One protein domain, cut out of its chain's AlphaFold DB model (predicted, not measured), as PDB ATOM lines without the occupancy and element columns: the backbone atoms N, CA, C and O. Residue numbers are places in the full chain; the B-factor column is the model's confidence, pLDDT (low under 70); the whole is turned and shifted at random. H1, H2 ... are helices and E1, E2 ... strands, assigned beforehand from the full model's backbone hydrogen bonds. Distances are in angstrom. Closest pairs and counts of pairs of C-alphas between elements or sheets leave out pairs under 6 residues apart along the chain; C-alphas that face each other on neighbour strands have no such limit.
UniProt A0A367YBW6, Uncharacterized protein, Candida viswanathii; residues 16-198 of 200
ATOM      1  N   ILE A  16      35.429  52.057  -6.509       91.06
ATOM      2  CA  ILE A  16      34.004  52.298  -6.329       91.06
ATOM      3  C   ILE A  16      33.319  50.941  -6.252       91.06
ATOM      4  O   ILE A  16      33.559  50.075  -7.094       91.06
ATOM      5  N   VAL A  17      32.472  50.756  -5.250       91.38
ATOM      6  CA  VAL A  17      31.602  49.593  -5.120       91.38
ATOM      7  C   VAL A  17      30.166  50.068  -5.256       91.38
ATOM      8  O   VAL A  17      29.756  50.974  -4.539       91.38
ATOM      9  N   VAL A  18      29.423  49.461  -6.173       93.25
ATOM     10  CA  VAL A  18      27.982  49.647  -6.348       93.25
ATOM     11  C   VAL A  18      27.311  48.343  -5.953       93.25
ATOM     12  O   VAL A  18      27.595  47.304  -6.560       93.25
ATOM     13  N   SER A  19      26.516  48.374  -4.890       91.38
ATOM     14  CA  SER A  19      25.949  47.160  -4.313       91.38
ATOM     15  C   SER A  19      24.741  47.431  -3.426       91.38
ATOM     16  O   SER A  19      24.666  48.456  -2.754       91.38
ATOM     17  N   ASP A  20      23.861  46.440  -3.367       88.50
ATOM     18  CA  ASP A  20      22.769  46.274  -2.408       88.50
ATOM     19  C   ASP A  20      23.186  45.582  -1.097       88.50
ATOM     20  O   ASP A  20      22.389  45.477  -0.165       88.50
ATOM     21  N   GLY A  21      24.424  45.089  -1.011       84.50
ATOM     22  CA  GLY A  21      24.944  44.403   0.167       84.50
ATOM     23  C   GLY A  21      25.290  45.345   1.322       84.50
ATOM     24  O   GLY A  21      25.595  46.527   1.142       84.50
ATOM     25  N   THR A  22      25.322  44.807   2.542       86.62
ATOM     26  CA  THR A  22      25.879  45.539   3.687       86.62
ATOM     27  C   THR A  22      27.390  45.714   3.528       86.62
ATOM     28  O   THR A  22      28.057  44.922   2.858       86.62
ATOM     29  N   ARG A  23      27.970  46.729   4.183       85.75
ATOM     30  CA  ARG A  23      29.429  46.943   4.153       85.75
ATOM     31  C   ARG A  23      30.201  45.697   4.586       85.75
ATOM     32  O   ARG A  23      31.169  45.337   3.928       85.75
ATOM     33  N   ASP A  24      29.717  44.998   5.608       83.88
ATOM     34  CA  ASP A  24      30.343  43.768   6.095       83.88
ATOM     35  C   ASP A  24      30.295  42.642   5.050       83.88
ATOM     36  O   ASP A  24      31.292  41.949   4.845       83.88
ATOM     37  N   GLN A  25      29.169  42.474   4.342       83.19
ATOM     38  CA  GLN A  25      29.041  41.493   3.255       83.19
ATOM     39  C   GLN A  25      29.977  41.816   2.088       83.19
ATOM     40  O   GLN A  25      30.660  40.929   1.565       83.19
ATOM     41  N   ILE A  26      30.031  43.093   1.703       86.38
ATOM     42  CA  ILE A  26      30.906  43.597   0.647       86.38
ATOM     43  C   ILE A  26      32.366  43.353   1.022       86.38
ATOM     44  O   ILE A  26      33.100  42.753   0.242       86.38
ATOM     45  N   ASP A  27      32.792  43.761   2.214       84.00
ATOM     46  CA  ASP A  27      34.184  43.648   2.647       84.00
ATOM     47  C   ASP A  27      34.609  42.187   2.815       84.00
ATOM     48  O   ASP A  27      35.702  41.810   2.371       84.00
ATOM     49  N   ALA A  28      33.727  41.338   3.356       81.75
ATOM     50  CA  ALA A  28      33.945  39.899   3.426       81.75
ATOM     51  C   ALA A  28      34.150  39.303   2.025       81.75
ATOM     52  O   ALA A  28      35.155  38.630   1.782       81.75
ATOM     53  N   LYS A  29      33.278  39.606   1.058       80.94
ATOM     54  CA  LYS A  29      33.423  39.089  -0.313       80.94
ATOM     55  C   LYS A  29      34.609  39.683  -1.058       80.94
ATOM     56  O   LYS A  29      35.325  38.957  -1.745       80.94
ATOM     57  N   LEU A  30      34.882  40.973  -0.897       79.50
ATOM     58  CA  LEU A  30      36.073  41.597  -1.461       79.50
ATOM     59  C   LEU A  30      37.344  40.960  -0.893       79.50
ATOM     60  O   LEU A  30      38.309  40.816  -1.638       79.50
ATOM     61  N   SER A  31      37.366  40.557   0.381       75.62
ATOM     62  CA  SER A  31      38.497  39.822   0.962       75.62
ATOM     63  C   SER A  31      38.681  38.437   0.329       75.62
ATOM     64  O   SER A  31      39.784  38.115  -0.102       75.62
ATOM     65  N   GLN A  32      37.599  37.686   0.109       73.06
ATOM     66  CA  GLN A  32      37.649  36.385  -0.570       73.06
ATOM     67  C   GLN A  32      38.127  36.512  -2.027       73.06
ATOM     68  O   GLN A  32      38.988  35.765  -2.490       73.06
ATOM     69  N   ILE A  33      37.635  37.520  -2.756       69.38
ATOM     70  CA  ILE A  33      38.072  37.804  -4.132       69.38
ATOM     71  C   ILE A  33      39.550  38.247  -4.173       69.38
ATOM     72  O   ILE A  33      40.250  37.988  -5.162       69.38
ATOM     73  N   LYS A  34      40.054  38.918  -3.124       60.91
ATOM     74  CA  LYS A  34      41.482  39.268  -2.997       60.91
ATOM     75  C   LYS A  34      42.354  38.016  -2.859       60.91
ATOM     76  O   LYS A  34      43.413  37.984  -3.480       60.91
ATOM     77  N   ASP A  35      41.899  37.000  -2.130       49.50
ATOM     78  CA  ASP A  35      42.648  35.749  -1.950       49.50
ATOM     79  C   ASP A  35      42.669  34.901  -3.232       49.50
ATOM     80  O   ASP A  35      43.714  34.376  -3.621       49.50
ATOM     81  N   ILE A  36      41.550  34.855  -3.967       49.09
ATOM     82  CA  ILE A  36      41.447  34.155  -5.263       49.09
ATOM     83  C   ILE A  36      42.243  34.889  -6.359       49.09
ATOM     84  O   ILE A  36      42.819  34.272  -7.257       49.09
ATOM     85  N   SER A  37      42.335  36.221  -6.282       47.78
ATOM     86  CA  SER A  37      43.098  37.050  -7.219       47.78
ATOM     87  C   SER A  37      44.224  37.793  -6.502       47.78
ATOM     88  O   SER A  37      44.120  38.976  -6.189       47.78
ATOM     89  N   ASN A  38      45.339  37.086  -6.311       42.56
ATOM     90  CA  ASN A  38      46.539  37.430  -5.530       42.56
ATOM     91  C   ASN A  38      47.241  38.796  -5.822       42.56
ATOM     92  O   ASN A  38      48.415  38.969  -5.505       42.56
ATOM     93  N   LYS A  39      46.603  39.772  -6.487       53.41
ATOM     94  CA  LYS A  39      47.188  41.064  -6.895       53.41
ATOM     95  C   LYS A  39      46.241  42.262  -7.004       53.41
ATOM     96  O   LYS A  39      46.676  43.284  -7.533       53.41
ATOM     97  N   ARG A  40      44.960  42.198  -6.623       55.34
ATOM     98  CA  ARG A  40      44.040  43.251  -7.092       55.34
ATOM     99  C   ARG A  40      43.931  44.469  -6.169       55.34
ATOM    100  O   ARG A  40      44.417  45.510  -6.600       55.34
ATOM    101  N   ILE A  41      43.310  44.474  -4.998       56.31
ATOM    102  CA  ILE A  41      43.079  45.753  -4.279       56.31
ATOM    103  C   ILE A  41      44.239  46.043  -3.303       56.31
ATOM    104  O   ILE A  41      44.398  45.286  -2.345       56.31
ATOM    105  N   PRO A  42      45.072  47.082  -3.524       56.56
ATOM    106  CA  PRO A  42      46.131  47.423  -2.578       56.56
ATOM    107  C   PRO A  42      45.535  47.815  -1.223       56.56
ATOM    108  O   PRO A  42      44.496  48.463  -1.169       56.56
ATOM    109  N   LYS A  43      46.201  47.445  -0.120       57.62
ATOM    110  CA  LYS A  43      45.720  47.683   1.260       57.62
ATOM    111  C   LYS A  43      45.431  49.159   1.594       57.62
ATOM    112  O   LYS A  43      44.727  49.411   2.559       57.62
ATOM    113  N   ASN A  44      45.934  50.094   0.785       57.69
ATOM    114  CA  ASN A  44      45.781  51.540   0.961       57.69
ATOM    115  C   ASN A  44      44.828  52.178  -0.074       57.69
ATOM    116  O   ASN A  44      44.980  53.349  -0.396       57.69
ATOM    117  N   SER A  45      43.894  51.424  -0.664       67.56
ATOM    118  CA  SER A  45      42.898  51.987  -1.590       67.56
ATOM    119  C   SER A  45      41.769  52.703  -0.848       67.56
ATOM    120  O   SER A  45      41.216  52.139   0.098       67.56
ATOM    121  N   HIS A  46      41.358  53.874  -1.333       77.69
ATOM    122  CA  HIS A  46      40.113  54.508  -0.910       77.69
ATOM    123  C   HIS A  46      38.922  53.789  -1.563       77.69
ATOM    124  O   HIS A  46      38.878  53.647  -2.789       77.69
ATOM    125  N   VAL A  47      37.983  53.300  -0.746       84.62
ATOM    126  CA  VAL A  47      36.789  52.583  -1.214       84.62
ATOM    127  C   VAL A  47      35.555  53.458  -1.012       84.62
ATOM    128  O   VAL A  47      35.195  53.789   0.116       84.62
ATOM    129  N   THR A  48      34.897  53.808  -2.111       89.38
ATOM    130  CA  THR A  48      33.615  54.517  -2.120       89.38
ATOM    131  C   THR A  48      32.493  53.501  -2.299       89.38
ATOM    132  O   THR A  48      32.460  52.796  -3.305       89.38
ATOM    133  N   TYR A  49      31.568  53.440  -1.344       91.62
ATOM    134  CA  TYR A  49      30.405  52.552  -1.391       91.62
ATOM    135  C   TYR A  49      29.179  53.335  -1.852       91.62
ATOM    136  O   TYR A  49      28.865  54.376  -1.273       91.62
ATOM    137  N   LEU A  50      28.498  52.827  -2.870       93.50
ATOM    138  CA  LEU A  50      27.296  53.394  -3.465       93.50
ATOM    139  C   LEU A  50      26.203  52.322  -3.483       93.50
ATOM    140  O   LEU A  50      26.482  51.157  -3.770       93.50
ATOM    141  N   SER A  51      24.973  52.721  -3.179       90.69
ATOM    142  CA  SER A  51      23.807  51.831  -3.127       90.69
ATOM    143  C   SER A  51      23.224  51.522  -4.501       90.69
ATOM    144  O   SER A  51      22.636  50.467  -4.703       90.69
ATOM    145  N   ASP A  52      23.378  52.433  -5.456       89.81
ATOM    146  CA  ASP A  52      22.604  52.423  -6.694       89.81
ATOM    147  C   ASP A  52      23.398  53.002  -7.872       89.81
ATOM    148  O   ASP A  52      24.465  53.615  -7.728       89.81
ATOM    149  N   PHE A  53      22.879  52.757  -9.073       90.62
ATOM    150  CA  PHE A  53      23.510  53.187 -10.310       90.62
ATOM    151  C   PHE A  53      23.468  54.717 -10.531       90.62
ATOM    152  O   PHE A  53      24.490  55.271 -10.949       90.62
ATOM    153  N   PRO A  54      22.383  55.448 -10.207       90.56
ATOM    154  CA  PRO A  54      22.365  56.913 -10.270       90.56
ATOM    155  C   PRO A  54      23.439  57.575  -9.391       90.56
ATOM    156  O   PRO A  54      24.098  58.533  -9.802       90.56
ATOM    157  N   SER A  55      23.700  57.028  -8.206       91.06
ATOM    158  CA  SER A  55      24.780  57.495  -7.334       91.06
ATOM    159  C   SER A  55      26.152  57.335  -7.991       91.06
ATOM    160  O   SER A  55      27.017  58.204  -7.845       91.06
ATOM    161  N   LEU A  56      26.357  56.266  -8.773       90.88
ATOM    162  CA  LEU A  56      27.578  56.078  -9.562       90.88
ATOM    163  C   LEU A  56      27.709  57.147 -10.644       90.88
ATOM    164  O   LEU A  56      28.782  57.732 -10.784       90.88
ATOM    165  N   THR A  57      26.656  57.418 -11.411       88.38
ATOM    166  CA  THR A  57      26.728  58.400 -12.501       88.38
ATOM    167  C   THR A  57      26.997  59.807 -11.963       88.38
ATOM    168  O   THR A  57      27.845  60.511 -12.516       88.38
ATOM    169  N   HIS A  58      26.390  60.176 -10.830       87.62
ATOM    170  CA  HIS A  58      26.660  61.434 -10.129       87.62
ATOM    171  C   HIS A  58      28.090  61.507  -9.559       87.62
ATOM    172  O   HIS A  58      28.777  62.531  -9.652       87.62
ATOM    173  N   HIS A  59      28.591  60.412  -8.986       88.50
ATOM    174  CA  HIS A  59      29.968  60.357  -8.499       88.50
ATOM    175  C   HIS A  59      30.982  60.461  -9.648       88.50
ATOM    176  O   HIS A  59      31.994  61.155  -9.543       88.50
ATOM    177  N   LEU A  60      30.705  59.815 -10.781       87.25
ATOM    178  CA  LEU A  60      31.560  59.894 -11.958       87.25
ATOM    179  C   LEU A  60      31.512  61.284 -12.588       87.25
ATOM    180  O   LEU A  60      32.573  61.798 -12.933       87.25
ATOM    181  N   SER A  61      30.350  61.928 -12.699       82.50
ATOM    182  CA  SER A  61      30.253  63.279 -13.269       82.50
ATOM    183  C   SER A  61      31.007  64.321 -12.433       82.50
ATOM    184  O   SER A  61      31.707  65.165 -12.992       82.50
ATOM    185  N   SER A  62      30.954  64.208 -11.103       80.94
ATOM    186  CA  SER A  62      31.696  65.080 -10.182       80.94
ATOM    187  C   SER A  62      33.204  64.797 -10.158       80.94
ATOM    188  O   SER A  62      34.001  65.733 -10.115       80.94
ATOM    189  N   THR A  63      33.615  63.528 -10.239       75.75
ATOM    190  CA  THR A  63      35.026  63.123 -10.065       75.75
ATOM    191  C   THR A  63      35.818  63.105 -11.375       75.75
ATOM    192  O   THR A  63      37.013  63.404 -11.399       75.75
ATOM    193  N   THR A  64      35.188  62.748 -12.499       67.62
ATOM    194  CA  THR A  64      35.885  62.620 -13.794       67.62
ATOM    195  C   THR A  64      35.935  63.916 -14.601       67.62
ATOM    196  O   THR A  64      36.749  64.018 -15.526       67.62
ATOM    197  N   GLY A  65      35.143  64.931 -14.238       65.50
ATOM    198  CA  GLY A  65      35.041  66.176 -14.997       65.50
ATOM    199  C   GLY A  65      34.670  65.908 -16.460       65.50
ATOM    200  O   GLY A  65      33.839  65.059 -16.761       65.50
ATOM    201  N   SER A  66      35.330  66.581 -17.407       62.09
ATOM    202  CA  SER A  66      35.112  66.392 -18.853       62.09
ATOM    203  C   SER A  66      35.710  65.095 -19.431       62.09
ATOM    204  O   SER A  66      35.701  64.891 -20.652       62.09
ATOM    205  N   ARG A  67      36.268  64.205 -18.597       67.88
ATOM    206  CA  ARG A  67      36.865  62.952 -19.076       67.88
ATOM    207  C   ARG A  67      35.774  61.962 -19.469       67.88
ATOM    208  O   ARG A  67      34.956  61.548 -18.664       67.88
ATOM    209  N   LYS A  68      35.865  61.473 -20.704       79.38
ATOM    210  CA  LYS A  68      34.942  60.470 -21.264       79.38
ATOM    211  C   LYS A  68      35.119  59.060 -20.685       79.38
ATOM    212  O   LYS A  68      34.333  58.173 -21.005       79.38
ATOM    213  N   SER A  69      36.164  58.820 -19.888       83.75
ATOM    214  CA  SER A  69      36.474  57.491 -19.351       83.75
ATOM    215  C   SER A  69      37.037  57.538 -17.936       83.75
ATOM    216  O   SER A  69      37.932  58.341 -17.656       83.75
ATOM    217  N   TYR A  70      36.606  56.594 -17.106       86.88
ATOM    218  CA  TYR A  70      37.103  56.340 -15.763       86.88
ATOM    219  C   TYR A  70      38.107  55.177 -15.764       86.88
ATOM    220  O   TYR A  70      37.828  54.084 -16.266       86.88
ATOM    221  N   ASN A  71      39.298  55.428 -15.211       84.25
ATOM    222  CA  ASN A  71      40.384  54.444 -15.124       84.25
ATOM    223  C   ASN A  71      40.453  53.743 -13.754       84.25
ATOM    224  O   ASN A  71      41.197  52.771 -13.626       84.25
ATOM    225  N   GLY A  72      39.724  54.222 -12.740       83.75
ATOM    226  CA  GLY A  72      39.632  53.540 -11.447       83.75
ATOM    227  C   GLY A  72      38.847  52.235 -11.562       83.75
ATOM    228  O   GLY A  72      38.400  51.854 -12.650       83.75
ATOM    229  N   ARG A  73      38.715  51.513 -10.450       87.00
ATOM    230  CA  ARG A  73      38.046  50.207 -10.453       87.00
ATOM    231  C   ARG A  73      36.624  50.344  -9.970       87.00
ATOM    232  O   ARG A  73      36.399  50.966  -8.941       87.00
ATOM    233  N   VAL A  74      35.701  49.719 -10.686       90.69
ATOM    234  CA  VAL A  74      34.290  49.701 -10.307       90.69
ATOM    235  C   VAL A  74      33.863  48.258 -10.110       90.69
ATOM    236  O   VAL A  74      33.993  47.447 -11.027       90.69
ATOM    237  N   TYR A  75      33.401  47.940  -8.908       91.31
ATOM    238  CA  TYR A  75      32.842  46.647  -8.544       91.31
ATOM    239  C   TYR A  75      31.327  46.779  -8.475       91.31
ATOM    240  O   TYR A  75      30.817  47.548  -7.672       91.31
ATOM    241  N   PHE A  76      30.625  46.022  -9.303       92.75
ATOM    242  CA  PHE A  76      29.185  45.825  -9.210       92.75
ATOM    243  C   PHE A  76      28.957  44.515  -8.469       92.75
ATOM    244  O   PHE A  76      29.400  43.466  -8.942       92.75
ATOM    245  N   MET A  77      28.350  44.576  -7.290       90.50
ATOM    246  CA  MET A  77      28.136  43.406  -6.443       90.50
ATOM    247  C   MET A  77      26.644  43.259  -6.174       90.50
ATOM    248  O   MET A  77      26.064  44.103  -5.502       90.50
ATOM    249  N   PHE A  78      26.048  42.197  -6.705       88.81
ATOM    250  CA  PHE A  78      24.625  41.900  -6.568       88.81
ATOM    251  C   PHE A  78      24.459  40.781  -5.545       88.81
ATOM    252  O   PHE A  78      24.843  39.642  -5.820       88.81
ATOM    253  N   PHE A  79      23.943  41.112  -4.363       81.19
ATOM    254  CA  PHE A  79      23.727  40.157  -3.280       81.19
ATOM    255  C   PHE A  79      22.281  39.682  -3.190       81.19
ATOM    256  O   PHE A  79      22.092  38.533  -2.819       81.19
ATOM    257  N   ASN A  80      21.289  40.511  -3.527       66.62
ATOM    258  CA  ASN A  80      19.861  40.221  -3.413       66.62
ATOM    259  C   ASN A  80      19.269  39.944  -4.813       66.62
ATOM    260  O   ASN A  80      19.031  40.832  -5.635       66.62
ATOM    261  N   GLY A  81      19.127  38.649  -5.108       67.06
ATOM    262  CA  GLY A  81      19.292  38.025  -6.428       67.06
ATOM    263  C   GLY A  81      18.231  38.205  -7.523       67.06
ATOM    264  O   GLY A  81      18.165  37.340  -8.389       67.06
ATOM    265  N   LEU A  82      17.437  39.277  -7.567       72.62
ATOM    266  CA  LEU A  82      16.657  39.615  -8.777       72.62
ATOM    267  C   LEU A  82      16.197  41.074  -8.769       72.62
ATOM    268  O   LEU A  82      16.438  41.781  -9.745       72.62
ATOM    269  N   ASP A  83      15.569  41.513  -7.679       78.44
ATOM    270  CA  ASP A  83      14.901  42.819  -7.602       78.44
ATOM    271  C   ASP A  83      15.893  43.960  -7.826       78.44
ATOM    272  O   ASP A  83      15.715  44.785  -8.720       78.44
ATOM    273  N   TYR A  84      17.024  43.917  -7.120       84.19
ATOM    274  CA  TYR A  84      18.079  44.909  -7.289       84.19
ATOM    275  C   TYR A  84      18.701  44.881  -8.694       84.19
ATOM    276  O   TYR A  84      19.033  45.922  -9.252       84.19
ATOM    277  N   ILE A  85      18.830  43.702  -9.317       86.75
ATOM    278  CA  ILE A  85      19.334  43.591 -10.695       86.75
ATOM    279  C   ILE A  85      18.355  44.242 -11.680       86.75
ATOM    280  O   ILE A  85      18.789  44.889 -12.634       86.75
ATOM    281  N   GLN A  86      17.047  44.077 -11.474       86.69
ATOM    282  CA  GLN A  86      16.026  44.687 -12.326       86.69
ATOM    283  C   GLN A  86      16.013  46.209 -12.190       86.69
ATOM    284  O   GLN A  86      16.037  46.893 -13.214       86.69
ATOM    285  N   GLU A  87      16.040  46.726 -10.959       88.38
ATOM    286  CA  GLU A  87      16.168  48.163 -10.688       88.38
ATOM    287  C   GLU A  87      17.449  48.723 -11.314       88.38
ATOM    288  O   GLU A  87      17.408  49.676 -12.088       88.38
ATOM    289  N   PHE A  88      18.580  48.044 -11.115       90.75
ATOM    290  CA  PHE A  88      19.852  48.428 -11.717       90.75
ATOM    291  C   PHE A  88      19.788  48.480 -13.252       90.75
ATOM    292  O   PHE A  88      20.285  49.420 -13.875       90.75
ATOM    293  N   ILE A  89      19.183  47.476 -13.896       89.94
ATOM    294  CA  ILE A  89      19.010  47.462 -15.356       89.94
ATOM    295  C   ILE A  89      18.123  48.624 -15.808       89.94
ATOM    296  O   ILE A  89      18.407  49.227 -16.847       89.94
ATOM    297  N   TRP A  90      17.064  48.925 -15.057       90.12
ATOM    298  CA  TRP A  90      16.185  50.053 -15.337       90.12
ATOM    299  C   TRP A  90      16.952  51.377 -15.283       90.12
ATOM    300  O   TRP A  90      16.931  52.123 -16.262       90.12
ATOM    301  N   ASP A  91      17.732  51.607 -14.228       89.69
ATOM    302  CA  ASP A  91      18.531  52.824 -14.054       89.69
ATOM    303  C   ASP A  91      19.577  53.006 -15.164       89.69
ATOM    304  O   ASP A  91      19.801  54.112 -15.673       89.69
ATOM    305  N   VAL A  92      20.220  51.907 -15.578       88.56
ATOM    306  CA  VAL A  92      21.162  51.903 -16.706       88.56
ATOM    307  C   VAL A  92      20.452  52.302 -17.998       88.56
ATOM    308  O   VAL A  92      20.972  53.115 -18.765       88.56
ATOM    309  N   LEU A  93      19.267  51.740 -18.249       87.12
ATOM    310  CA  LEU A  93      18.473  52.036 -19.440       87.12
ATOM    311  C   LEU A  93      17.954  53.471 -19.452       87.12
ATOM    312  O   LEU A  93      17.982  54.097 -20.508       87.12
ATOM    313  N   GLU A  94      17.514  53.994 -18.312       86.81
ATOM    314  CA  GLU A  94      17.066  55.377 -18.183       86.81
ATOM    315  C   GLU A  94      18.222  56.345 -18.454       86.81
ATOM    316  O   GLU A  94      18.112  57.206 -19.328       86.81
ATOM    317  N   THR A  95      19.368  56.136 -17.801       81.25
ATOM    318  CA  THR A  95      20.576  56.950 -18.005       81.25
ATOM    319  C   THR A  95      21.015  56.935 -19.470       81.25
ATOM    320  O   THR A  95      21.348  57.966 -20.060       81.25
ATOM    321  N   TYR A  96      21.016  55.754 -20.086       77.94
ATOM    322  CA  TYR A  96      21.408  55.605 -21.478       77.94
ATOM    323  C   TYR A  96      20.389  56.235 -22.433       77.94
ATOM    324  O   TYR A  96      20.777  56.978 -23.336       77.94
ATOM    325  N   GLY A  97      19.097  55.993 -22.212       78.06
ATOM    326  CA  GLY A  97      18.010  56.558 -23.002       78.06
ATOM    327  C   GLY A  97      18.053  58.082 -22.998       78.06
ATOM    328  O   GLY A  97      18.085  58.691 -24.068       78.06
ATOM    329  N   GLN A  98      18.167  58.695 -21.820       74.88
ATOM    330  CA  GLN A  98      18.310  60.146 -21.696       74.88
ATOM    331  C   GLN A  98      19.524  60.666 -22.490       74.88
ATOM    332  O   GLN A  98      19.401  61.643 -23.225       74.88
ATOM    333  N   SER A  99      20.657  59.954 -22.466       71.00
ATOM    334  CA  SER A  99      21.863  60.347 -23.214       71.00
ATOM    335  C   SER A  99      21.777  60.199 -24.744       71.00
ATOM    336  O   SER A  99      22.525  60.865 -25.463       71.00
ATOM    337  N   ILE A 100      20.908  59.321 -25.267       71.88
ATOM    338  CA  ILE A 100      20.697  59.172 -26.719       71.88
ATOM    339  C   ILE A 100      19.745  60.242 -27.238       71.88
ATOM    340  O   ILE A 100      19.980  60.810 -28.306       71.88
ATOM    341  N   PHE A 101      18.639  60.452 -26.526       71.44
ATOM    342  CA  PHE A 101      17.542  61.286 -27.007       71.44
ATOM    343  C   PHE A 101      17.753  62.775 -26.721       71.44
ATOM    344  O   PHE A 101      17.146  63.601 -27.401       71.44
ATOM    345  N   ASP A 102      18.635  63.127 -25.781       70.25
ATOM    346  CA  ASP A 102      18.986  64.509 -25.470       70.25
ATOM    347  C   ASP A 102      20.478  64.779 -25.728       70.25
ATOM    348  O   ASP A 102      21.365  64.372 -24.977       70.25
ATOM    349  N   SER A 103      20.766  65.520 -26.803       64.00
ATOM    350  CA  SER A 103      22.128  65.906 -27.191       64.00
ATOM    351  C   SER A 103      22.829  66.838 -26.196       64.00
ATOM    352  O   SER A 103      24.041  67.034 -26.309       64.00
ATOM    353  N   HIS A 104      22.089  67.438 -25.258       65.81
ATOM    354  CA  HIS A 104      22.650  68.280 -24.204       65.81
ATOM    355  C   HIS A 104      23.089  67.484 -22.977       65.81
ATOM    356  O   HIS A 104      23.828  68.021 -22.147       65.81
ATOM    357  N   GLN A 105      22.697  66.213 -22.871       66.31
ATOM    358  CA  GLN A 105      23.131  65.378 -21.768       66.31
ATOM    359  C   GLN A 105      24.538  64.807 -21.989       66.31
ATOM    360  O   GLN A 105      24.913  64.415 -23.101       66.31
ATOM    361  N   PRO A 106      25.364  64.758 -20.927       65.56
ATOM    362  CA  PRO A 106      26.687  64.168 -21.011       65.56
ATOM    363  C   PRO A 106      26.565  62.676 -21.326       65.56
ATOM    364  O   PRO A 106      25.838  61.936 -20.666       65.56
ATOM    365  N   ARG A 107      27.316  62.217 -22.333       70.69
ATOM    366  CA  ARG A 107      27.418  60.782 -22.628       70.69
ATOM    367  C   ARG A 107      27.909  60.027 -21.392       70.69
ATOM    368  O   ARG A 107      28.801  60.534 -20.702       70.69
ATOM    369  N   PRO A 108      27.404  58.810 -21.148       76.88
ATOM    370  CA  PRO A 108      27.799  58.054 -19.976       76.88
ATOM    371  C   PRO A 108      29.303  57.741 -20.004       76.88
ATOM    372  O   PRO A 108      29.891  57.447 -21.049       76.88
ATOM    373  N   VAL A 109      29.935  57.849 -18.835       85.12
ATOM    374  CA  VAL A 109      31.383  57.681 -18.668       85.12
ATOM    375  C   VAL A 109      31.770  56.223 -18.905       85.12
ATOM    376  O   VAL A 109      31.223  55.315 -18.281       85.12
ATOM    377  N   GLN A 110      32.759  55.987 -19.771       88.50
ATOM    378  CA  GLN A 110      33.248  54.632 -20.022       88.50
ATOM    379  C   GLN A 110      34.086  54.101 -18.855       88.50
ATOM    380  O   GLN A 110      35.099  54.688 -18.477       88.50
ATOM    381  N   LEU A 111      33.713  52.935 -18.342       90.00
ATOM    382  CA  LEU A 111      34.399  52.201 -17.288       90.00
ATOM    383  C   LEU A 111      35.426  51.249 -17.905       90.00
ATOM    384  O   LEU A 111      35.064  50.304 -18.609       90.00
ATOM    385  N   LYS A 112      36.720  51.479 -17.651       87.44
ATOM    386  CA  LYS A 112      37.787  50.614 -18.195       87.44
ATOM    387  C   LYS A 112      38.087  49.380 -17.352       87.44
ATOM    388  O   LYS A 112      38.636  48.408 -17.868       87.44
ATOM    389  N   ASN A 113      37.787  49.448 -16.056       87.94
ATOM    390  CA  ASN A 113      38.085  48.395 -15.091       87.94
ATOM    391  C   ASN A 113      36.826  48.030 -14.299       87.94
ATOM    392  O   ASN A 113      36.741  48.311 -13.103       87.94
ATOM    393  N   ALA A 114      35.852  47.428 -14.983       90.50
ATOM    394  CA  ALA A 114      34.637  46.924 -14.354       90.50
ATOM    395  C   ALA A 114      34.814  45.474 -13.873       90.50
ATOM    396  O   ALA A 114      35.403  44.638 -14.568       90.50
ATOM    397  N   TYR A 115      34.287  45.189 -12.690       90.75
ATOM    398  CA  TYR A 115      34.236  43.876 -12.062       90.75
ATOM    399  C   TYR A 115      32.794  43.608 -11.658       90.75
ATOM    400  O   TYR A 115      32.149  44.491 -11.105       90.75
ATOM    401  N   PHE A 116      32.307  42.400 -11.911       90.69
ATOM    402  CA  PHE A 116      30.945  42.017 -11.558       90.69
ATOM    403  C   PHE A 116      30.967  40.824 -10.627       90.69
ATOM    404  O   PHE A 116      31.719  39.886 -10.874       90.69
ATOM    405  N   TYR A 117      30.148  40.851  -9.590       88.94
ATOM    406  CA  TYR A 117      29.921  39.741  -8.685       88.94
ATOM    407  C   TYR A 117      28.421  39.484  -8.586       88.94
ATOM    408  O   TYR A 117      27.660  40.398  -8.276       88.94
ATOM    409  N   PHE A 118      28.022  38.247  -8.857       86.56
ATOM    410  CA  PHE A 118      26.644  37.786  -8.774       86.56
ATOM    411  C   PHE A 118      26.546  36.739  -7.669       86.56
ATOM    412  O   PHE A 118      26.995  35.603  -7.846       86.56
ATOM    413  N   GLY A 119      25.998  37.152  -6.527       77.19
ATOM    414  CA  GLY A 119      25.665  36.286  -5.407       77.19
ATOM    415  C   GLY A 119      24.358  35.539  -5.666       77.19
ATOM    416  O   GLY A 119      23.377  36.121  -6.126       77.19
ATOM    417  N   LEU A 120      24.339  34.244  -5.358       66.94
ATOM    418  CA  LEU A 120      23.107  33.469  -5.259       66.94
ATOM    419  C   LEU A 120      22.604  33.573  -3.817       66.94
ATOM    420  O   LEU A 120      23.237  33.019  -2.915       66.94
ATOM    421  N   VAL A 121      21.473  34.250  -3.584       57.81
ATOM    422  CA  VAL A 121      20.755  34.095  -2.311       57.81
ATOM    423  C   VAL A 121      20.189  32.684  -2.299       57.81
ATOM    424  O   VAL A 121      19.163  32.409  -2.912       57.81
ATOM    425  N   GLN A 122      20.871  31.767  -1.621       51.69
ATOM    426  CA  GLN A 122      20.197  30.575  -1.139       51.69
ATOM    427  C   GLN A 122      19.440  30.997   0.109       51.69
ATOM    428  O   GLN A 122      20.025  31.120   1.187       51.69
ATOM    429  N   GLU A 123      18.135  31.226  -0.029       43.31
ATOM    430  CA  GLU A 123      17.261  31.006   1.112       43.31
ATOM    431  C   GLU A 123      17.533  29.568   1.563       43.31
ATOM    432  O   GLU A 123      17.276  28.609   0.832       43.31
ATOM    433  N   LEU A 124      18.151  29.409   2.737       42.47
ATOM    434  CA  LEU A 124      18.139  28.137   3.443       42.47
ATOM    435  C   LEU A 124      16.676  27.878   3.824       42.47
ATOM    436  O   LEU A 124      16.263  28.127   4.955       42.47
ATOM    437  N   GLU A 125      15.870  27.408   2.871       38.56
ATOM    438  CA  GLU A 125      14.614  26.749   3.192       38.56
ATOM    439  C   GLU A 125      14.992  25.551   4.070       38.56
ATOM    440  O   GLU A 125      15.688  24.627   3.640       38.56
ATOM    441  N   LEU A 126      14.619  25.638   5.350       40.44
ATOM    442  CA  LEU A 126      14.766  24.585   6.347       40.44
ATOM    443  C   LEU A 126      14.389  23.238   5.721       40.44
ATOM    444  O   LEU A 126      13.260  23.046   5.282       40.44
ATOM    445  N   LEU A 127      15.372  22.337   5.687       41.94
ATOM    446  CA  LEU A 127      15.291  20.963   5.200       41.94
ATOM    447  C   LEU A 127      13.983  20.285   5.632       41.94
ATOM    448  O   LEU A 127      13.897  19.770   6.746       41.94
ATOM    449  N   ASP A 128      12.998  20.228   4.738       43.78
ATOM    450  CA  ASP A 128      11.942  19.224   4.824       43.78
ATOM    451  C   ASP A 128      12.509  17.905   4.258       43.78
ATOM    452  O   ASP A 128      12.780  17.816   3.050       43.78
ATOM    453  N   PRO A 129      12.755  16.881   5.101       48.53
ATOM    454  CA  PRO A 129      13.409  15.640   4.690       48.53
ATOM    455  C   PRO A 129      12.565  14.776   3.737       48.53
ATOM    456  O   PRO A 129      13.058  13.754   3.259       48.53
ATOM    457  N   PHE A 130      11.324  15.165   3.423       50.50
ATOM    458  CA  PHE A 130      10.422  14.385   2.568       50.50
ATOM    459  C   PHE A 130      10.315  14.870   1.117       50.50
ATOM    460  O   PHE A 130       9.701  14.198   0.284       50.50
ATOM    461  N   VAL A 131      10.948  15.988   0.758       48.25
ATOM    462  CA  VAL A 131      10.848  16.539  -0.600       48.25
ATOM    463  C   VAL A 131      11.962  15.976  -1.490       48.25
ATOM    464  O   VAL A 131      13.017  16.567  -1.675       48.25
ATOM    465  N   LEU A 132      11.723  14.816  -2.105       42.81
ATOM    466  CA  LEU A 132      12.612  14.142  -3.074       42.81
ATOM    467  C   LEU A 132      12.889  14.927  -4.390       42.81
ATOM    468  O   LEU A 132      13.339  14.338  -5.374       42.81
ATOM    469  N   SER A 133      12.663  16.246  -4.450       40.75
ATOM    470  CA  SER A 133      12.833  17.074  -5.661       40.75
ATOM    471  C   SER A 133      14.090  17.966  -5.684       40.75
ATOM    472  O   SER A 133      14.315  18.672  -6.671       40.75
ATOM    473  N   TYR A 134      14.979  17.870  -4.686       43.91
ATOM    474  CA  TYR A 134      16.196  18.701  -4.544       43.91
ATOM    475  C   TYR A 134      17.228  18.637  -5.693       43.91
ATOM    476  O   TYR A 134      18.219  19.360  -5.662       43.91
ATOM    477  N   LYS A 135      17.034  17.819  -6.737       44.53
ATOM    478  CA  LYS A 135      17.981  17.715  -7.868       44.53
ATOM    479  C   LYS A 135      17.685  18.619  -9.068       44.53
ATOM    480  O   LYS A 135      18.510  18.658  -9.975       44.53
ATOM    481  N   LYS A 136      16.547  19.321  -9.107       44.50
ATOM    482  CA  LYS A 136      16.171  20.148 -10.273       44.50
ATOM    483  C   LYS A 136      16.375  21.656 -10.082       44.50
ATOM    484  O   LYS A 136      16.739  22.314 -11.046       44.50
ATOM    485  N   ARG A 137      16.232  22.178  -8.855       46.25
ATOM    486  CA  ARG A 137      16.341  23.625  -8.573       46.25
ATOM    487  C   ARG A 137      17.743  24.194  -8.870       46.25
ATOM    488  O   ARG A 137      17.854  25.174  -9.590       46.25
ATOM    489  N   SER A 138      18.822  23.497  -8.491       50.75
ATOM    490  CA  SER A 138      20.196  24.033  -8.606       50.75
ATOM    491  C   SER A 138      20.715  24.268 -10.035       50.75
ATOM    492  O   SER A 138      21.607  25.095 -10.244       50.75
ATOM    493  N   VAL A 139      20.187  23.549 -11.034       48.19
ATOM    494  CA  VAL A 139      20.545  23.746 -12.453       48.19
ATOM    495  C   VAL A 139      19.772  24.924 -13.053       48.19
ATOM    496  O   VAL A 139      20.324  25.664 -13.873       48.19
ATOM    497  N   ASP A 140      18.525  25.118 -12.622       53.53
ATOM    498  CA  ASP A 140      17.700  26.258 -13.019       53.53
ATOM    499  C   ASP A 140      18.243  27.557 -12.398       53.53
ATOM    500  O   ASP A 140      18.307  28.576 -13.088       53.53
ATOM    501  N   ASP A 141      18.787  27.501 -11.178       67.56
ATOM    502  CA  ASP A 141      19.379  28.654 -10.488       67.56
ATOM    503  C   ASP A 141      20.634  29.191 -11.210       67.56
ATOM    504  O   ASP A 141      20.751  30.391 -11.464       67.56
ATOM    505  N   PHE A 142      21.557  28.316 -11.637       72.44
ATOM    506  CA  PHE A 142      22.776  28.755 -12.337       72.44
ATOM    507  C   PHE A 142      22.486  29.307 -13.735       72.44
ATOM    508  O   PHE A 142      23.071  30.309 -14.150       72.44
ATOM    509  N   ASN A 143      21.595  28.655 -14.487       74.94
ATOM    510  CA  ASN A 143      21.201  29.152 -15.804       74.94
ATOM    511  C   ASN A 143      20.476  30.495 -15.691       74.94
ATOM    512  O   ASN A 143      20.707  31.371 -16.522       74.94
ATOM    513  N   THR A 144      19.663  30.677 -14.650       76.25
ATOM    514  CA  THR A 144      19.006  31.953 -14.350       76.25
ATOM    515  C   THR A 144      20.035  33.047 -14.083       76.25
ATOM    516  O   THR A 144      19.988  34.092 -14.733       76.25
ATOM    517  N   VAL A 145      21.049  32.791 -13.251       79.12
ATOM    518  CA  VAL A 145      22.140  33.759 -13.039       79.12
ATOM    519  C   VAL A 145      22.941  34.008 -14.309       79.12
ATOM    520  O   VAL A 145      23.279  35.149 -14.608       79.12
ATOM    521  N   ALA A 146      23.212  32.985 -15.117       80.88
ATOM    522  CA  ALA A 146      23.895  33.173 -16.395       80.88
ATOM    523  C   ALA A 146      23.093  34.076 -17.354       80.88
ATOM    524  O   ALA A 146      23.684  34.865 -18.097       80.88
ATOM    525  N   VAL A 147      21.758  33.997 -17.328       82.31
ATOM    526  CA  VAL A 147      20.879  34.916 -18.064       82.31
ATOM    527  C   VAL A 147      20.957  36.327 -17.478       82.31
ATOM    528  O   VAL A 147      21.180  37.263 -18.240       82.31
ATOM    529  N   MET A 148      20.896  36.487 -16.152       83.75
ATOM    530  CA  MET A 148      21.045  37.795 -15.494       83.75
ATOM    531  C   MET A 148      22.385  38.461 -15.821       83.75
ATOM    532  O   MET A 148      22.425  39.628 -16.201       83.75
ATOM    533  N   VAL A 149      23.487  37.709 -15.743       87.75
ATOM    534  CA  VAL A 149      24.833  38.161 -16.130       87.75
ATOM    535  C   VAL A 149      24.819  38.669 -17.566       87.75
ATOM    536  O   VAL A 149      25.336  39.746 -17.859       87.75
ATOM    537  N   SER A 150      24.220  37.894 -18.471       88.50
ATOM    538  CA  SER A 150      24.092  38.276 -19.872       88.50
ATOM    539  C   SER A 150      23.296  39.574 -20.025       88.50
ATOM    540  O   SER A 150      23.732  40.471 -20.745       88.50
ATOM    541  N   ASP A 151      22.165  39.713 -19.341       87.69
ATOM    542  CA  ASP A 151      21.335  40.912 -19.439       87.69
ATOM    543  C   ASP A 151      22.052  42.147 -18.892       87.69
ATOM    544  O   ASP A 151      22.155  43.144 -19.608       87.69
ATOM    545  N   VAL A 152      22.659  42.072 -17.706       89.50
ATOM    546  CA  VAL A 152      23.434  43.183 -17.130       89.50
ATOM    547  C   VAL A 152      24.568  43.607 -18.066       89.50
ATOM    548  O   VAL A 152      24.670  44.782 -18.424       89.50
ATOM    549  N   LEU A 153      25.392  42.662 -18.535       90.12
ATOM    550  CA  LEU A 153      26.518  42.971 -19.425       90.12
ATOM    551  C   LEU A 153      26.059  43.577 -20.754       90.12
ATOM    552  O   LEU A 153      26.701  44.495 -21.270       90.12
ATOM    553  N   LYS A 154      24.955  43.077 -21.316       90.25
ATOM    554  CA  LYS A 154      24.388  43.596 -22.562       90.25
ATOM    555  C   LYS A 154      23.863  45.016 -22.385       90.25
ATOM    556  O   LYS A 154      24.104  45.853 -23.250       90.25
ATOM    557  N   LYS A 155      23.155  45.293 -21.289       89.31
ATOM    558  CA  LYS A 155      22.542  46.601 -21.023       89.31
ATOM    559  C   LYS A 155      23.573  47.662 -20.656       89.31
ATOM    560  O   LYS A 155      23.463  48.791 -21.114       89.31
ATOM    561  N   MET A 156      24.631  47.279 -19.952       87.12
ATOM    562  CA  MET A 156      25.762  48.163 -19.668       87.12
ATOM    563  C   MET A 156      26.739  48.337 -20.841       87.12
ATOM    564  O   MET A 156      27.693  49.105 -20.724       87.12
ATOM    565  N   GLY A 157      26.551  47.623 -21.957       82.94
ATOM    566  CA  GLY A 157      27.568  47.409 -22.994       82.94
ATOM    567  C   GLY A 157      28.284  48.663 -23.515       82.94
ATOM    568  O   GLY A 157      29.477  48.590 -23.821       82.94
ATOM    569  N   ASP A 158      27.601  49.806 -23.559       78.88
ATOM    570  CA  ASP A 158      28.150  51.078 -24.049       78.88
ATOM    571  C   ASP A 158      29.010  51.818 -23.016       78.88
ATOM    572  O   ASP A 158      29.924  52.567 -23.372       78.88
ATOM    573  N   MET A 159      28.769  51.559 -21.732       84.06
ATOM    574  CA  MET A 159      29.576  52.065 -20.624       84.06
ATOM    575  C   MET A 159      30.780  51.179 -20.338       84.06
ATOM    576  O   MET A 159      31.757  51.631 -19.748       84.06
ATOM    577  N   LEU A 160      30.746  49.916 -20.758       86.69
ATOM    578  CA  LEU A 160      31.827  48.969 -20.520       86.69
ATOM    579  C   LEU A 160      32.924  49.125 -21.578       86.69
ATOM    580  O   LEU A 160      32.918  48.492 -22.637       86.69
ATOM    581  N   GLY A 161      33.912  49.958 -21.246       81.25
ATOM    582  CA  GLY A 161      35.179  50.058 -21.969       81.25
ATOM    583  C   GLY A 161      36.096  48.849 -21.736       81.25
ATOM    584  O   GLY A 161      36.939  48.553 -22.579       81.25
ATOM    585  N   GLY A 162      35.914  48.128 -20.622       83.75
ATOM    586  CA  GLY A 162      36.594  46.862 -20.342       83.75
ATOM    587  C   GLY A 162      36.083  46.171 -19.076       83.75
ATOM    588  O   GLY A 162      35.935  46.805 -18.029       83.75
ATOM    589  N   VAL A 163      35.843  44.857 -19.166       88.75
ATOM    590  CA  VAL A 163      35.404  44.029 -18.031       88.75
ATOM    591  C   VAL A 163      36.530  43.084 -17.628       88.75
ATOM    592  O   VAL A 163      36.950  42.223 -18.396       88.75
ATOM    593  N   LYS A 164      37.039  43.250 -16.408       87.88
ATOM    594  CA  LYS A 164      38.234  42.552 -15.908       87.88
ATOM    595  C   LYS A 164      37.944  41.211 -15.262       87.88
ATOM    596  O   LYS A 164      38.865  40.404 -15.130       87.88
ATOM    597  N   ALA A 165      36.732  41.020 -14.755       86.12
ATOM    598  CA  ALA A 165      36.266  39.755 -14.211       86.12
ATOM    599  C   ALA A 165      34.749  39.777 -14.028       86.12
ATOM    600  O   ALA A 165      34.190  40.809 -13.645       86.12
ATOM    601  N   VAL A 166      34.124  38.623 -14.223       87.81
ATOM    602  CA  VAL A 166      32.760  38.339 -13.779       87.81
ATOM    603  C   VAL A 166      32.825  37.132 -12.850       87.81
ATOM    604  O   VAL A 166      33.250  36.058 -13.271       87.81
ATOM    605  N   TYR A 167      32.443  37.332 -11.594       86.19
ATOM    606  CA  TYR A 167      32.374  36.321 -10.551       86.19
ATOM    607  C   TYR A 167      30.926  35.863 -10.404       86.19
ATOM    608  O   TYR A 167      30.031  36.692 -10.241       86.19
ATOM    609  N   ILE A 168      30.700  34.557 -10.471       84.38
ATOM    610  CA  ILE A 168      29.382  33.950 -10.282       84.38
ATOM    611  C   ILE A 168      29.500  33.007  -9.092       84.38
ATOM    612  O   ILE A 168      30.303  32.074  -9.153       84.38
ATOM    613  N   ASP A 169      28.754  33.265  -8.016       77.19
ATOM    614  CA  ASP A 169      28.731  32.355  -6.872       77.19
ATOM    615  C   ASP A 169      28.154  31.002  -7.293       77.19
ATOM    616  O   ASP A 169      27.150  30.916  -8.001       77.19
ATOM    617  N   ASP A 170      28.812  29.934  -6.853       68.50
ATOM    618  CA  ASP A 170      28.424  28.575  -7.184       68.50
ATOM    619  C   ASP A 170      28.716  27.621  -6.017       68.50
ATOM    620  O   ASP A 170      29.854  27.222  -5.772       68.50
ATOM    621  N   VAL A 171      27.661  27.264  -5.278       56.91
ATOM    622  CA  VAL A 171      27.756  26.493  -4.025       56.91
ATOM    623  C   VAL A 171      27.723  24.977  -4.260       56.91
ATOM    624  O   VAL A 171      28.201  24.205  -3.434       56.91
ATOM    625  N   GLN A 172      27.174  24.504  -5.379       51.06
ATOM    626  CA  GLN A 172      26.901  23.075  -5.571       51.06
ATOM    627  C   GLN A 172      27.401  22.625  -6.934       51.06
ATOM    628  O   GLN A 172      26.670  22.831  -7.872       51.06
ATOM    629  N   LEU A 173      28.582  22.015  -7.084       52.91
ATOM    630  CA  LEU A 173      29.176  21.511  -8.352       52.91
ATOM    631  C   LEU A 173      28.320  20.458  -9.119       52.91
ATOM    632  O   LEU A 173      28.772  19.343  -9.373       52.91
ATOM    633  N   VAL A 174      27.073  20.771  -9.484       51.03
ATOM    634  CA  VAL A 174      26.055  19.839  -9.995       51.03
ATOM    635  C   VAL A 174      25.603  20.280 -11.400       51.03
ATOM    636  O   VAL A 174      24.873  21.254 -11.548       51.03
ATOM    637  N   GLY A 175      26.021  19.553 -12.448       50.44
ATOM    638  CA  GLY A 175      25.498  19.675 -13.828       50.44
ATOM    639  C   GLY A 175      26.408  20.352 -14.878       50.44
ATOM    640  O   GLY A 175      27.475  20.877 -14.568       50.44
ATOM    641  N   GLU A 176      25.988  20.330 -16.157       58.12
ATOM    642  CA  GLU A 176      26.723  20.844 -17.339       58.12
ATOM    643  C   GLU A 176      26.800  22.388 -17.418       58.12
ATOM    644  O   GLU A 176      26.416  23.027 -18.398       58.12
ATOM    645  N   ARG A 177      27.378  23.028 -16.403       66.38
ATOM    646  CA  ARG A 177      27.614  24.490 -16.369       66.38
ATOM    647  C   ARG A 177      28.556  24.980 -17.451       66.38
ATOM    648  O   ARG A 177      28.523  26.145 -17.850       66.38
ATOM    649  N   SER A 178      29.375  24.062 -17.960       67.19
ATOM    650  CA  SER A 178      30.298  24.315 -19.057       67.19
ATOM    651  C   SER A 178      29.587  24.885 -20.286       67.19
ATOM    652  O   SER A 178      30.183  25.695 -20.989       67.19
ATOM    653  N   ILE A 179      28.318  24.538 -20.534       71.12
ATOM    654  CA  ILE A 179      27.564  25.042 -21.689       71.12
ATOM    655  C   ILE A 179      27.208  26.521 -21.509       71.12
ATOM    656  O   ILE A 179      27.469  27.325 -22.407       71.12
ATOM    657  N   ALA A 180      26.638  26.898 -20.363       75.06
ATOM    658  CA  ALA A 180      26.266  28.282 -20.073       75.06
ATOM    659  C   ALA A 180      27.502  29.196 -19.990       75.06
ATOM    660  O   ALA A 180      27.529  30.247 -20.630       75.06
ATOM    661  N   LEU A 181      28.577  28.749 -19.330       79.75
ATOM    662  CA  LEU A 181      29.846  29.484 -19.289       79.75
ATOM    663  C   LEU A 181      30.481  29.637 -20.677       79.75
ATOM    664  O   LEU A 181      30.898  30.735 -21.039       79.75
ATOM    665  N   LYS A 182      30.505  28.578 -21.499       79.00
ATOM    666  CA  LYS A 182      31.001  28.668 -22.887       79.00
ATOM    667  C   LYS A 182      30.202  29.681 -23.706       79.00
ATOM    668  O   LYS A 182      30.791  30.419 -24.494       79.00
ATOM    669  N   LYS A 183      28.877  29.738 -23.528       81.75
ATOM    670  CA  LYS A 183      28.029  30.745 -24.184       81.75
ATOM    671  C   LYS A 183      28.379  32.160 -23.722       81.75
ATOM    672  O   LYS A 183      28.528  33.029 -24.575       81.75
ATOM    673  N   LEU A 184      28.556  32.381 -22.418       84.62
ATOM    674  CA  LEU A 184      28.953  33.682 -21.869       84.62
ATOM    675  C   LEU A 184      30.308  34.144 -22.420       84.62
ATOM    676  O   LEU A 184      30.403  35.243 -22.959       84.62
ATOM    677  N   ILE A 185      31.319  33.274 -22.385       84.44
ATOM    678  CA  ILE A 185      32.660  33.566 -22.911       84.44
ATOM    679  C   ILE A 185      32.597  33.933 -24.399       84.44
ATOM    680  O   ILE A 185      33.219  34.901 -24.830       84.44
ATOM    681  N   ARG A 186      31.818  33.188 -25.191       84.25
ATOM    682  CA  ARG A 186      31.682  33.443 -26.631       84.25
ATOM    683  C   ARG A 186      30.953  34.753 -26.934       84.25
ATOM    684  O   ARG A 186      31.311  35.435 -27.888       84.25
ATOM    685  N   ASN A 187      29.918  35.079 -26.164       85.56
ATOM    686  CA  ASN A 187      29.056  36.229 -26.438       85.56
ATOM    687  C   ASN A 187      29.628  37.549 -25.895       85.56
ATOM    688  O   ASN A 187      29.277  38.610 -26.407       85.56
ATOM    689  N   TYR A 188      30.522  37.497 -24.903       86.50
ATOM    690  CA  TYR A 188      31.099  38.676 -24.252       86.50
ATOM    691  C   TYR A 188      32.636  38.691 -24.332       86.50
ATOM    692  O   TYR A 188      33.308  38.636 -23.303       86.50
ATOM    693  N   PRO A 189      33.230  38.844 -25.534       79.81
ATOM    694  CA  PRO A 189      34.687  38.814 -25.718       79.81
ATOM    695  C   PRO A 189      35.427  39.987 -25.051       79.81
ATOM    696  O   PRO A 189      36.645  39.951 -24.914       79.81
ATOM    697  N   LYS A 190      34.706  41.038 -24.632       79.62
ATOM    698  CA  LYS A 190      35.256  42.159 -23.847       79.62
ATOM    699  C   LYS A 190      35.527  41.794 -22.378       79.62
ATOM    700  O   LYS A 190      36.114  42.605 -21.660       79.62
ATOM    701  N   VAL A 191      35.059  40.630 -21.921       86.06
ATOM    702  CA  VAL A 191      35.282  40.115 -20.567       86.06
ATOM    703  C   VAL A 191      36.575  39.311 -20.550       86.06
ATOM    704  O   VAL A 191      36.693  38.305 -21.241       86.06
ATOM    705  N   GLU A 192      37.542  39.738 -19.739       85.62
ATOM    706  CA  GLU A 192      38.843  39.062 -19.643       85.62
ATOM    707  C   GLU A 192      38.741  37.665 -19.026       85.62
ATOM    708  O   GLU A 192      39.471  36.760 -19.423       85.62
ATOM    709  N   LYS A 193      37.864  37.492 -18.031       85.44
ATOM    710  CA  LYS A 193      37.686  36.216 -17.335       85.44
ATOM    711  C   LYS A 193      36.307  36.088 -16.692       85.44
ATOM    712  O   LYS A 193      35.771  37.059 -16.158       85.44
ATOM    713  N   PHE A 194      35.791  34.865 -16.702       83.50
ATOM    714  CA  PHE A 194      34.660  34.428 -15.887       83.50
ATOM    715  C   PHE A 194      35.199  33.475 -14.819       83.50
ATOM    716  O   PHE A 194      35.923  32.538 -15.156       83.50
ATOM    717  N   GLU A 195      34.878  33.720 -13.553       81.06
ATOM    718  CA  GLU A 195      35.324  32.901 -12.424       81.06
ATOM    719  C   GLU A 195      34.119  32.442 -11.606       81.06
ATOM    720  O   GLU A 195      33.207  33.218 -11.323       81.06
ATOM    721  N   LEU A 196      34.116  31.162 -11.240       76.56
ATOM    722  CA  LEU A 196      33.147  30.628 -10.293       76.56
ATOM    723  C   LEU A 196      33.673  30.911  -8.889       76.56
ATOM    724  O   LEU A 196      34.771  30.474  -8.541       76.56
ATOM    725  N   ALA A 197      32.921  31.683  -8.116       64.81
ATOM    726  CA  ALA A 197      33.242  31.970  -6.731       64.81
ATOM    727  C   ALA A 197      32.642  30.859  -5.858       64.81
ATOM    728  O   ALA A 197      31.429  30.690  -5.773       64.81
ATOM    729  N   THR A 198      33.502  30.057  -5.236       56.72
ATOM    730  CA  THR A 198      33.086  29.075  -4.230       56.72
ATOM    731  C   THR A 198      33.207  29.705  -2.848       56.72
ATOM    732  O   THR A 198      34.279  30.199  -2.497       56.72
TER     733      THR A 198
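AT A GLANCE: This is residues 16 to 198 of the 200 residues of an uncharacterized protein of Candida viswanathii (UniProt A0A367YBW6). A twisted sheet of six parallel strands is covered over one face by H2 and H4 and crossed on the other face by H1 alone, which makes three layers, while a loop at residues 123 to 134 sticks out from the body. H2, H3, H4 and H5 follow one another by contact, each touching the next. The printed part has 183 residues with five named helices and six named strands, in the order E1 H1 E2 H2 E3 H3 E4 H4 E5 H5 E6, and the sheet's order is E2 E1 E3 E4 E5 E6. The class is mixed, helices and strands; the whole is compact, with a radius of gyration of the C-alphas of 17.4 A, and elongated, spanning 61 by 39 by 29 A.

HOW THE PARTS SIT: In the sheet, E1, residues 16 to 19, is an inner strand between E2, residues 47 to 50, and E3, residues 69 to 78. N 17 and O 48 are 2.8 A apart across E2 and E1, and N 16 and O 73 are 2.8 A apart across E1 and E3, both within hydrogen-bond range. E3 is parallel to E4, residues 110 to 118, with N 76 and O 115 at 2.8 A. E4 is parallel to E5, residues 163 to 169, with N 167 and O 116 at 2.8 A. E5 is parallel to E6, residues 194 to 197, with N 197 and O 168 at 2.8 A. E2 and E6 are the edge strands. E3 bends by 81 degrees at residue 72 and E4 by 75 degrees at residue 113. H1, residues 23 to 36, is on the sheet at a height of 8.9 A, over E3 and across the strands, at 73 degrees to E3 on the local plane; 2 of its C-alphas fall on E1, only just too few to lie over it. H2, residues 53 to 64, is on the opposite face at a height of 8.2 A, over E3 and, with 3 C-alphas, only just over E1; it runs along the strands, at 17 degrees to E3 on the local plane. H4, residues 137 to 155, is on the same face as H2 at a height of 10.1 A, over E4 and E5 and along the strands, at 21 degrees to E5 on the local plane. H3, residues 83 to 101, only grazes the sheet with residues 84 to 88, and H5, residues 177 to 187, with residues 181 to 185. H2 touches H3 with residues 53 to 54 alone, the closest C-alphas being those of Phe 53 and Phe 88, 6.2 A apart, at a steep tilt of 51 degrees. H3 and H4 touch at a shallow tilt of 18 degrees, the same way, the closest C-alphas being those of Ile 89 and Val 152, 6.4 A apart. H4 and H5 touch at a shallow tilt of 8 degrees, the same way, the closest C-alphas being those of Ala 146 and Ala 180, 6.6 A apart. H1 touches no helix. Strand-helix-strand units, two parallel neighbour strands with a helix between them along the chain, are E1 H1 E2, E3 H3 E4, E4 H4 E5 and E5 H5 E6; E2 H2 E3 is a split one, with E1 between its strands, and each crossover is right-handed. Every O i to N i+4 pair is within hydrogen-bond range in H1, H2, H3 and H5, and 14 of 15 in H4.

IN THESE COORDINATES: E1 begins at C-alpha 16, (34.004, 52.298, -6.329). H1 is 19.9 A long, H2 15.9 A, E3 23.4 A, H3 26.9 A, E4 21.3 A, H4 26.9 A, E5 17.5 A and H5 15.5 A from first to last C-alpha. H3 begins at C-alpha 83, (14.901, 42.819, -7.602), and E6 ends at C-alpha 197, (33.242, 31.970, -6.731).

THE WHOLE: The C-alphas of Ser 66 and Phe 130, the two farthest apart, are 61.4 A apart. The printed part has no cut. The link from E4 to H4, 18 residues, is long, and its residues 123 to 134 stand free. The mean pLDDT of the printed part is 75.4; 56 residues are under 70, among them residues 33 to 45, 120 to 141 and 170 to 178.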